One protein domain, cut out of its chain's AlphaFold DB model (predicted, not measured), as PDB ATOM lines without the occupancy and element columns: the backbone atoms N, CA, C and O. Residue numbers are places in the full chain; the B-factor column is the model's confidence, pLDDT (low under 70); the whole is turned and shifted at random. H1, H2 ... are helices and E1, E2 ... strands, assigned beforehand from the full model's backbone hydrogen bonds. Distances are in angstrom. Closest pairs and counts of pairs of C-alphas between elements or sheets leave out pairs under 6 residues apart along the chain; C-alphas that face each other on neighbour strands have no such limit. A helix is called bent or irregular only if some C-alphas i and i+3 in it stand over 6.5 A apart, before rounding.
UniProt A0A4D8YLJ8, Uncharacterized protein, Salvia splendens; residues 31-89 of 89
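This is residues 31 to 89 of the 89 residues of an uncharacterized protein of Salvia splendens (UniProt A0A4D8YLJ8). The printed part is a long, loose open loop: H1 and H2 cross steeply at one place, the stretch of residues 59 to 67 sticks out beyond H2, and the backbone folds back along E1 to two small helices, H3 and H4, set away from the first two. Residues 31 and 32 run beside E1. The 59 printed residues hold four named helices and one named strand in the order H1, H2, E1, H3, H4, and the class is mostly helix. The whole is loose, with a radius of gyration of the C-alphas of 13.5 A, and elongated, spanning 42 by 26 by 17 A.

Find C-alpha 36 at (20.199, -46.472, -26.222); there H1 begins, residues 36 to 42, 10.1 A long. H2 is residues 47 to 57, 16.2 A long. E1, residues 67 to 71, covers 13.2 A and starts at C-alpha 67, (30.031, -66.224, -19.152). H3 is residues 75 to 80, 9.9 A. H4, residues 85 to 88, ends at C-alpha 88, (30.300, -38.269, -37.516); it is only just irregular, C-alphas 85 and 88 being 6.6 A apart.

H1 and H2 touch, their closest C-alphas being those of Asn 36 and Gly 50, 4.5 A apart. They run opposite ways at a steep tilt of 58 degrees. E1 pairs with no named strand, but residues 31 to 32 pair with its residues 70 to 71, parallel. H3 and H4 are apart, and each is apart from H1, H2 and E1. In H1 and H2 every O i to N i+4 pair is within hydrogen-bond range; H3 has 0 of 2, but 3 of 3 O i to N i+3 pairs, and H4 is too short for an O i to N i+4 pair.

The farthest C-alphas, Val 65 and Lys 84, are 42.3 A apart. The printed part has no cut and no long link. Look for pLDDT under 70 at residues 58 to 67, 72 to 73 and 76 to 89.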
ATOM      1  N   ILE A  31      23.151 -60.689 -23.250       81.56
ATOM      2  CA  ILE A  31      22.461 -59.423 -22.988       81.56
ATOM      3  C   ILE A  31      22.460 -58.577 -24.264       81.56
ATOM      4  O   ILE A  31      23.509 -58.211 -24.800       81.56
ATOM      5  N   ILE A  32      21.261 -58.223 -24.734       83.00
ATOM      6  CA  ILE A  32      21.067 -57.316 -25.872       83.00
ATOM      7  C   ILE A  32      20.783 -55.914 -25.334       83.00
ATOM      8  O   ILE A  32      19.732 -55.666 -24.743       83.00
ATOM      9  N   MET A  33      21.707 -54.979 -25.555       80.19
ATOM     10  CA  MET A  33      21.555 -53.595 -25.100       80.19
ATOM     11  C   MET A  33      20.796 -52.737 -26.120       80.19
ATOM     12  O   MET A  33      21.380 -51.912 -26.826       80.19
ATOM     13  N   ASP A  34      19.482 -52.931 -26.202       82.25
ATOM     14  CA  ASP A  34      18.610 -52.112 -27.049       82.25
ATOM     15  C   ASP A  34      18.141 -50.826 -26.334       82.25
ATOM     16  O   ASP A  34      18.180 -50.696 -25.112       82.25
ATOM     17  N   GLY A  35      17.684 -49.840 -27.103       84.56
ATOM     18  CA  GLY A  35      17.014 -48.649 -26.581       84.56
ATOM     19  C   GLY A  35      17.920 -47.454 -26.283       84.56
ATOM     20  O   GLY A  35      17.399 -46.378 -25.987       84.56
ATOM     21  N   ASN A  36      19.239 -47.565 -26.455       85.12
ATOM     22  CA  ASN A  36      20.199 -46.472 -26.222       85.12
ATOM     23  C   ASN A  36      19.845 -45.181 -26.985       85.12
ATOM     24  O   ASN A  36      19.874 -44.081 -26.429       85.12
ATOM     25  N   GLY A  37      19.433 -45.307 -28.251       82.88
ATOM     26  CA  GLY A  37      19.003 -44.165 -29.062       82.88
ATOM     27  C   GLY A  37      17.693 -43.537 -28.572       82.88
ATOM     28  O   GLY A  37      17.566 -42.315 -28.553       82.88
ATOM     29  N   LYS A  38      16.722 -44.352 -28.128       85.56
ATOM     30  CA  LYS A  38      15.469 -43.844 -27.544       85.56
ATOM     31  C   LYS A  38      15.731 -43.139 -26.214       85.56
ATOM     32  O   LYS A  38      15.234 -42.037 -26.015       85.56
ATOM     33  N   TRP A  39      16.560 -43.730 -25.358       88.81
ATOM     34  CA  TRP A  39      16.973 -43.145 -24.085       88.81
ATOM     35  C   TRP A  39      17.619 -41.763 -24.262       88.81
ATOM     36  O   TRP A  39      17.298 -40.843 -23.505       88.81
ATOM     37  N   ALA A  40      18.474 -41.605 -25.280       88.12
ATOM     38  CA  ALA A  40      19.101 -40.327 -25.608       88.12
ATOM     39  C   ALA A  40      18.078 -39.297 -26.115       88.12
ATOM     40  O   ALA A  40      18.058 -38.169 -25.624       88.12
ATOM     41  N   ARG A  41      17.175 -39.690 -27.029       86.44
ATOM     42  CA  ARG A  41      16.114 -38.808 -27.554       86.44
ATOM     43  C   ARG A  41      15.180 -38.298 -26.465       86.44
ATOM     44  O   ARG A  41      14.923 -37.099 -26.404       86.44
ATOM     45  N   ASP A  42      14.729 -39.185 -25.580       92.38
ATOM     46  CA  ASP A  42      13.831 -38.830 -24.475       92.38
ATOM     47  C   ASP A  42      14.498 -37.824 -23.508       92.38
ATOM     48  O   ASP A  42      13.817 -37.057 -22.833       92.38
ATOM     49  N   ARG A  43      15.838 -37.776 -23.483       91.75
ATOM     50  CA  ARG A  43      16.648 -36.837 -22.687       91.75
ATOM     51  C   ARG A  43      17.174 -35.639 -23.471       91.75
ATOM     52  O   ARG A  43      17.906 -34.834 -22.903       91.75
ATOM     53  N   LYS A  44      16.811 -35.502 -24.750       93.94
ATOM     54  CA  LYS A  44      17.337 -34.467 -25.658       93.94
ATOM     55  C   LYS A  44      18.876 -34.471 -25.740       93.94
ATOM     56  O   LYS A  44      19.494 -33.420 -25.876       93.94
ATOM     57  N   LEU A  45      19.482 -35.654 -25.641       90.12
ATOM     58  CA  LEU A  45      20.923 -35.883 -25.770       90.12
ATOM     59  C   LEU A  45      21.272 -36.375 -27.178       90.12
ATOM     60  O   LEU A  45      20.406 -36.859 -27.914       90.12
ATOM     61  N   ALA A  46      22.554 -36.299 -27.544       87.00
ATOM     62  CA  ALA A  46      23.012 -36.873 -28.801       87.00
ATOM     63  C   ALA A  46      22.917 -38.406 -28.744       87.00
ATOM     64  O   ALA A  46      23.119 -39.026 -27.700       87.00
ATOM     65  N   VAL A  47      22.671 -39.055 -29.885       79.25
ATOM     66  CA  VAL A  47      22.581 -40.528 -29.966       79.25
ATOM     67  C   VAL A  47      23.847 -41.202 -29.414       79.25
ATOM     68  O   VAL A  47      23.762 -42.206 -28.703       79.25
ATOM     69  N   GLY A  48      25.019 -40.604 -29.658       80.75
ATOM     70  CA  GLY A  48      26.299 -41.074 -29.122       80.75
ATOM     71  C   GLY A  48      26.410 -41.026 -27.589       80.75
ATOM     72  O   GLY A  48      27.199 -41.779 -27.021       80.75
ATOM     73  N   ASP A  49      25.629 -40.190 -26.895       84.75
ATOM     74  CA  ASP A  49      25.559 -40.193 -25.424       84.75
ATOM     75  C   ASP A  49      24.828 -41.430 -24.897       84.75
ATOM     76  O   ASP A  49      25.229 -41.996 -23.878       84.75
ATOM     77  N   GLY A  50      23.791 -41.881 -25.611       83.81
ATOM     78  CA  GLY A  50      23.065 -43.109 -25.287       83.81
ATOM     79  C   GLY A  50      23.948 -44.345 -25.419       83.81
ATOM     80  O   GLY A  50      23.967 -45.185 -24.526       83.81
ATOM     81  N   LEU A  51      24.750 -44.426 -26.487       80.94
ATOM     82  CA  LEU A  51      25.723 -45.511 -26.655       80.94
ATOM     83  C   LEU A  51      26.758 -45.519 -25.521       80.94
ATOM     84  O   LEU A  51      27.016 -46.561 -24.923       80.94
ATOM     85  N   ARG A  52      27.316 -44.348 -25.183       83.88
ATOM     86  CA  ARG A  52      28.268 -44.215 -24.071       83.88
ATOM     87  C   ARG A  52      27.649 -44.606 -22.728       83.88
ATOM     88  O   ARG A  52      28.349 -45.162 -21.890       83.88
ATOM     89  N   ALA A  53      26.365 -44.321 -22.513       83.62
ATOM     90  CA  ALA A  53      25.643 -44.779 -21.330       83.62
ATOM     91  C   ALA A  53      25.528 -46.309 -21.289       83.62
ATOM     92  O   ALA A  53      25.833 -46.892 -20.252       83.62
ATOM     93  N   GLY A  54      25.201 -46.948 -22.417       79.00
ATOM     94  CA  GLY A  54      25.205 -48.408 -22.550       79.00
ATOM     95  C   GLY A  54      26.566 -49.030 -22.216       79.00
ATOM     96  O   GLY A  54      26.641 -49.909 -21.364       79.00
ATOM     97  N   CYS A  55      27.662 -48.509 -22.783       81.06
ATOM     98  CA  CYS A  55      29.018 -49.004 -22.495       81.06
ATOM     99  C   CYS A  55      29.433 -48.871 -21.018       81.06
ATOM    100  O   CYS A  55      30.258 -49.644 -20.532       81.06
ATOM    101  N   ARG A  56      28.910 -47.875 -20.289       80.62
ATOM    102  CA  ARG A  56      29.212 -47.717 -18.857       80.62
ATOM    103  C   ARG A  56      28.523 -48.776 -18.000       80.62
ATOM    104  O   ARG A  56      29.093 -49.179 -16.996       80.62
ATOM    105  N   ILE A  57      27.335 -49.231 -18.400       74.06
ATOM    106  CA  ILE A  57      26.579 -50.276 -17.688       74.06
ATOM    107  C   ILE A  57      27.261 -51.642 -17.841       74.06
ATOM    108  O   ILE A  57      27.175 -52.476 -16.948       74.06
ATOM    109  N   SER A  58      27.975 -51.863 -18.946       67.25
ATOM    110  CA  SER A  58      28.680 -53.121 -19.199       67.25
ATOM    111  C   SER A  58      29.994 -53.316 -18.438       67.25
ATOM    112  O   SER A  58      30.587 -54.387 -18.542       67.25
ATOM    113  N   GLN A  59      30.482 -52.314 -17.701       61.44
ATOM    114  CA  GLN A  59      31.697 -52.456 -16.892       61.44
ATOM    115  C   GLN A  59      31.368 -52.967 -15.476       61.44
ATOM    116  O   GLN A  59      30.300 -52.671 -14.947       61.44
ATOM    117  N   PRO A  60      32.229 -53.816 -14.886       55.75
ATOM    118  CA  PRO A  60      31.791 -55.093 -14.335       55.75
ATOM    119  C   PRO A  60      31.209 -54.999 -12.922       55.75
ATOM    120  O   PRO A  60      31.908 -54.702 -11.957       55.75
ATOM    121  N   SER A  61      29.940 -55.388 -12.810       54.47
ATOM    122  CA  SER A  61      29.285 -55.834 -11.573       54.47
ATOM    123  C   SER A  61      28.795 -57.288 -11.675       54.47
ATOM    124  O   SER A  61      27.938 -57.708 -10.900       54.47
ATOM    125  N   PHE A  62      29.295 -58.058 -12.649       60.44
ATOM    126  CA  PHE A  62      28.906 -59.455 -12.828       60.44
ATOM    127  C   PHE A  62      29.804 -60.373 -11.988       60.44
ATOM    128  O   PHE A  62      31.030 -60.236 -12.046       60.44
ATOM    129  N   PRO A  63      29.230 -61.302 -11.203       55.41
ATOM    130  CA  PRO A  63      30.015 -62.309 -10.507       55.41
ATOM    131  C   PRO A  63      30.725 -63.213 -11.525       55.41
ATOM    132  O   PRO A  63      30.149 -63.607 -12.536       55.41
ATOM    133  N   THR A  64      31.972 -63.566 -11.219       53.56
ATOM    134  CA  THR A  64      32.938 -64.339 -12.027       53.56
ATOM    135  C   THR A  64      32.504 -65.759 -12.423       53.56
ATOM    136  O   THR A  64      33.293 -66.485 -13.020       53.56
ATOM    137  N   VAL A  65      31.278 -66.175 -12.100       57.25
ATOM    138  CA  VAL A  65      30.783 -67.553 -12.271       57.25
ATOM    139  C   VAL A  65      30.079 -67.763 -13.620       57.25
ATOM    140  O   VAL A  65      29.916 -68.900 -14.049       57.25
ATOM    141  N   MET A  66      29.679 -66.691 -14.311       62.25
ATOM    142  CA  MET A  66      28.927 -66.787 -15.568       62.25
ATOM    143  C   MET A  66      29.692 -66.176 -16.737       62.25
ATOM    144  O   MET A  66      30.245 -65.080 -16.624       62.25
ATOM    145  N   GLU A  67      29.641 -66.841 -17.888       66.19
ATOM    146  CA  GLU A  67      30.031 -66.224 -19.152       66.19
ATOM    147  C   GLU A  67      28.899 -65.311 -19.640       66.19
ATOM    148  O   GLU A  67      27.735 -65.718 -19.730       66.19
ATOM    149  N   VAL A  68      29.238 -64.051 -19.925       72.31
ATOM    150  CA  VAL A  68      28.280 -63.029 -20.354       72.31
ATOM    151  C   VAL A  68      28.683 -62.494 -21.717       72.31
ATOM    152  O   VAL A  68      29.723 -61.848 -21.856       72.31
ATOM    153  N   ASP A  69      27.811 -62.705 -22.698       71.19
ATOM    154  CA  ASP A  69      27.947 -62.121 -24.027       71.19
ATOM    155  C   ASP A  69      27.162 -60.816 -24.103       71.19
ATOM    156  O   ASP A  69      25.963 -60.761 -23.811       71.19
ATOM    157  N   LEU A  70      27.833 -59.751 -24.535       72.50
ATOM    158  CA  LEU A  70      27.227 -58.436 -24.679       72.50
ATOM    159  C   LEU A  70      27.134 -58.030 -26.145       72.50
ATOM    160  O   LEU A  70      28.144 -57.766 -26.803       72.50
ATOM    161  N   MET A  71      25.909 -57.894 -26.650       71.38
ATOM    162  CA  MET A  71      25.696 -57.413 -28.010       71.38
ATOM    163  C   MET A  71      25.606 -55.881 -28.044       71.38
ATOM    164  O   MET A  71      24.606 -55.292 -27.635       71.38
ATOM    165  N   MET A  72      26.652 -55.243 -28.579       67.88
ATOM    166  CA  MET A  72      26.752 -53.781 -28.734       67.88
ATOM    167  C   MET A  72      26.114 -53.252 -30.028       67.88
ATOM    168  O   MET A  72      25.631 -52.120 -30.070       67.88
ATOM    169  N   SER A  73      26.142 -54.041 -31.104       67.88
ATOM    170  CA  SER A  73      25.549 -53.708 -32.404       67.88
ATOM    171  C   SER A  73      25.267 -54.989 -33.185       67.88
ATOM    172  O   SER A  73      26.066 -55.918 -33.114       67.88
ATOM    173  N   SER A  74      24.182 -55.020 -33.964       71.38
ATOM    174  CA  SER A  74      23.888 -56.127 -34.885       71.38
ATOM    175  C   SER A  74      24.046 -55.715 -36.353       71.38
ATOM    176  O   SER A  74      24.169 -54.529 -36.673       71.38
ATOM    177  N   THR A  75      24.056 -56.696 -37.255       73.44
ATOM    178  CA  THR A  75      24.120 -56.506 -38.714       73.44
ATOM    179  C   THR A  75      22.935 -55.712 -39.263       73.44
ATOM    180  O   THR A  75      23.085 -54.918 -40.188       73.44
ATOM    181  N   GLU A  76      21.763 -55.833 -38.647       69.31
ATOM    182  CA  GLU A  76      20.550 -55.107 -39.030       69.31
ATOM    183  C   GLU A  76      20.658 -53.599 -38.748       69.31
ATOM    184  O   GLU A  76      19.960 -52.806 -39.383       69.31
ATOM    185  N   ASN A  77      21.560 -53.167 -37.853       66.88
ATOM    186  CA  ASN A  77      21.805 -51.738 -37.627       66.88
ATOM    187  C   ASN A  77      22.351 -51.036 -38.874       66.88
ATOM    188  O   ASN A  77      22.092 -49.848 -39.041       66.88
ATOM    189  N   TYR A  78      23.039 -51.747 -39.772       64.44
ATOM    190  CA  TYR A  78      23.531 -51.167 -41.025       64.44
ATOM    191  C   TYR A  78      22.390 -50.799 -41.983       64.44
ATOM    192  O   TYR A  78      22.517 -49.852 -42.758       64.44
ATOM    193  N   ILE A  79      21.250 -51.487 -41.876       65.38
ATOM    194  CA  ILE A  79      20.072 -51.307 -42.738       65.38
ATOM    195  C   ILE A  79      19.234 -50.094 -42.291       65.38
ATOM    196  O   ILE A  79      18.479 -49.531 -43.077       65.38
ATOM    197  N   ARG A  80      19.377 -49.648 -41.033       58.00
ATOM    198  CA  ARG A  80      18.622 -48.511 -40.472       58.00
ATOM    199  C   ARG A  80      19.192 -47.137 -40.833       58.00
ATOM    200  O   ARG A  80      18.586 -46.128 -40.482       58.00
ATOM    201  N   THR A  81      20.345 -47.084 -41.492       50.50
ATOM    202  CA  THR A  81      21.073 -45.830 -41.685       50.50
ATOM    203  C   THR A  81      20.642 -45.100 -42.960       50.50
ATOM    204  O   THR A  81      21.008 -45.506 -44.060       50.50
ATOM    205  N   ASP A  82      19.982 -43.945 -42.821       52.97
ATOM    206  CA  ASP A  82      20.190 -42.857 -43.780       52.97
ATOM    207  C   ASP A  82      21.660 -42.425 -43.661       52.97
ATOM    208  O   ASP A  82      22.149 -42.144 -42.565       52.97
ATOM    209  N   VAL A  83      22.375 -42.357 -44.789       50.78
ATOM    210  CA  VAL A  83      23.839 -42.153 -44.947       50.78
ATOM    211  C   VAL A  83      24.440 -40.981 -44.129       50.78
ATOM    212  O   VAL A  83      25.657 -40.847 -44.007       50.78
ATOM    213  N   LYS A  84      23.612 -40.119 -43.532       45.53
ATOM    214  CA  LYS A  84      24.020 -38.965 -42.722       45.53
ATOM    215  C   LYS A  84      24.552 -39.333 -41.331       45.53
ATOM    216  O   LYS A  84      25.459 -38.653 -40.864       45.53
ATOM    217  N   GLU A  85      24.065 -40.399 -40.690       50.91
ATOM    218  CA  GLU A  85      24.469 -40.726 -39.305       50.91
ATOM    219  C   GLU A  85      25.845 -41.411 -39.195       50.91
ATOM    220  O   GLU A  85      26.458 -41.403 -38.130       50.91
ATOM    221  N   LEU A  86      26.387 -41.946 -40.298       51.66
ATOM    222  CA  LEU A  86      27.727 -42.553 -40.324       51.66
ATOM    223  C   LEU A  86      28.866 -41.533 -40.470       51.66
ATOM    224  O   LEU A  86      30.011 -41.868 -40.191       51.66
ATOM    225  N   LYS A  87      28.579 -40.289 -40.878       40.12
ATOM    226  CA  LYS A  87      29.608 -39.276 -41.191       40.12
ATOM    227  C   LYS A  87      30.207 -38.554 -39.977       40.12
ATOM    228  O   LYS A  87      31.031 -37.667 -40.160       40.12
ATOM    229  N   THR A  88      29.794 -38.895 -38.758       39.12
ATOM    230  CA  THR A  88      30.300 -38.269 -37.516       39.12
ATOM    231  C   THR A  88      30.791 -39.281 -36.477       39.12
ATOM    232  O   THR A  88      30.899 -38.947 -35.300       39.12
ATOM    233  N   ARG A  89      31.095 -40.510 -36.910       43.81
ATOM    234  CA  ARG A  89      31.865 -41.469 -36.107       43.81
ATOM    235  C   ARG A  89      33.358 -41.210 -36.229       43.81
ATOM    236  O   ARG A  89      33.787 -40.860 -37.350       43.81
TER     237      ARG A  89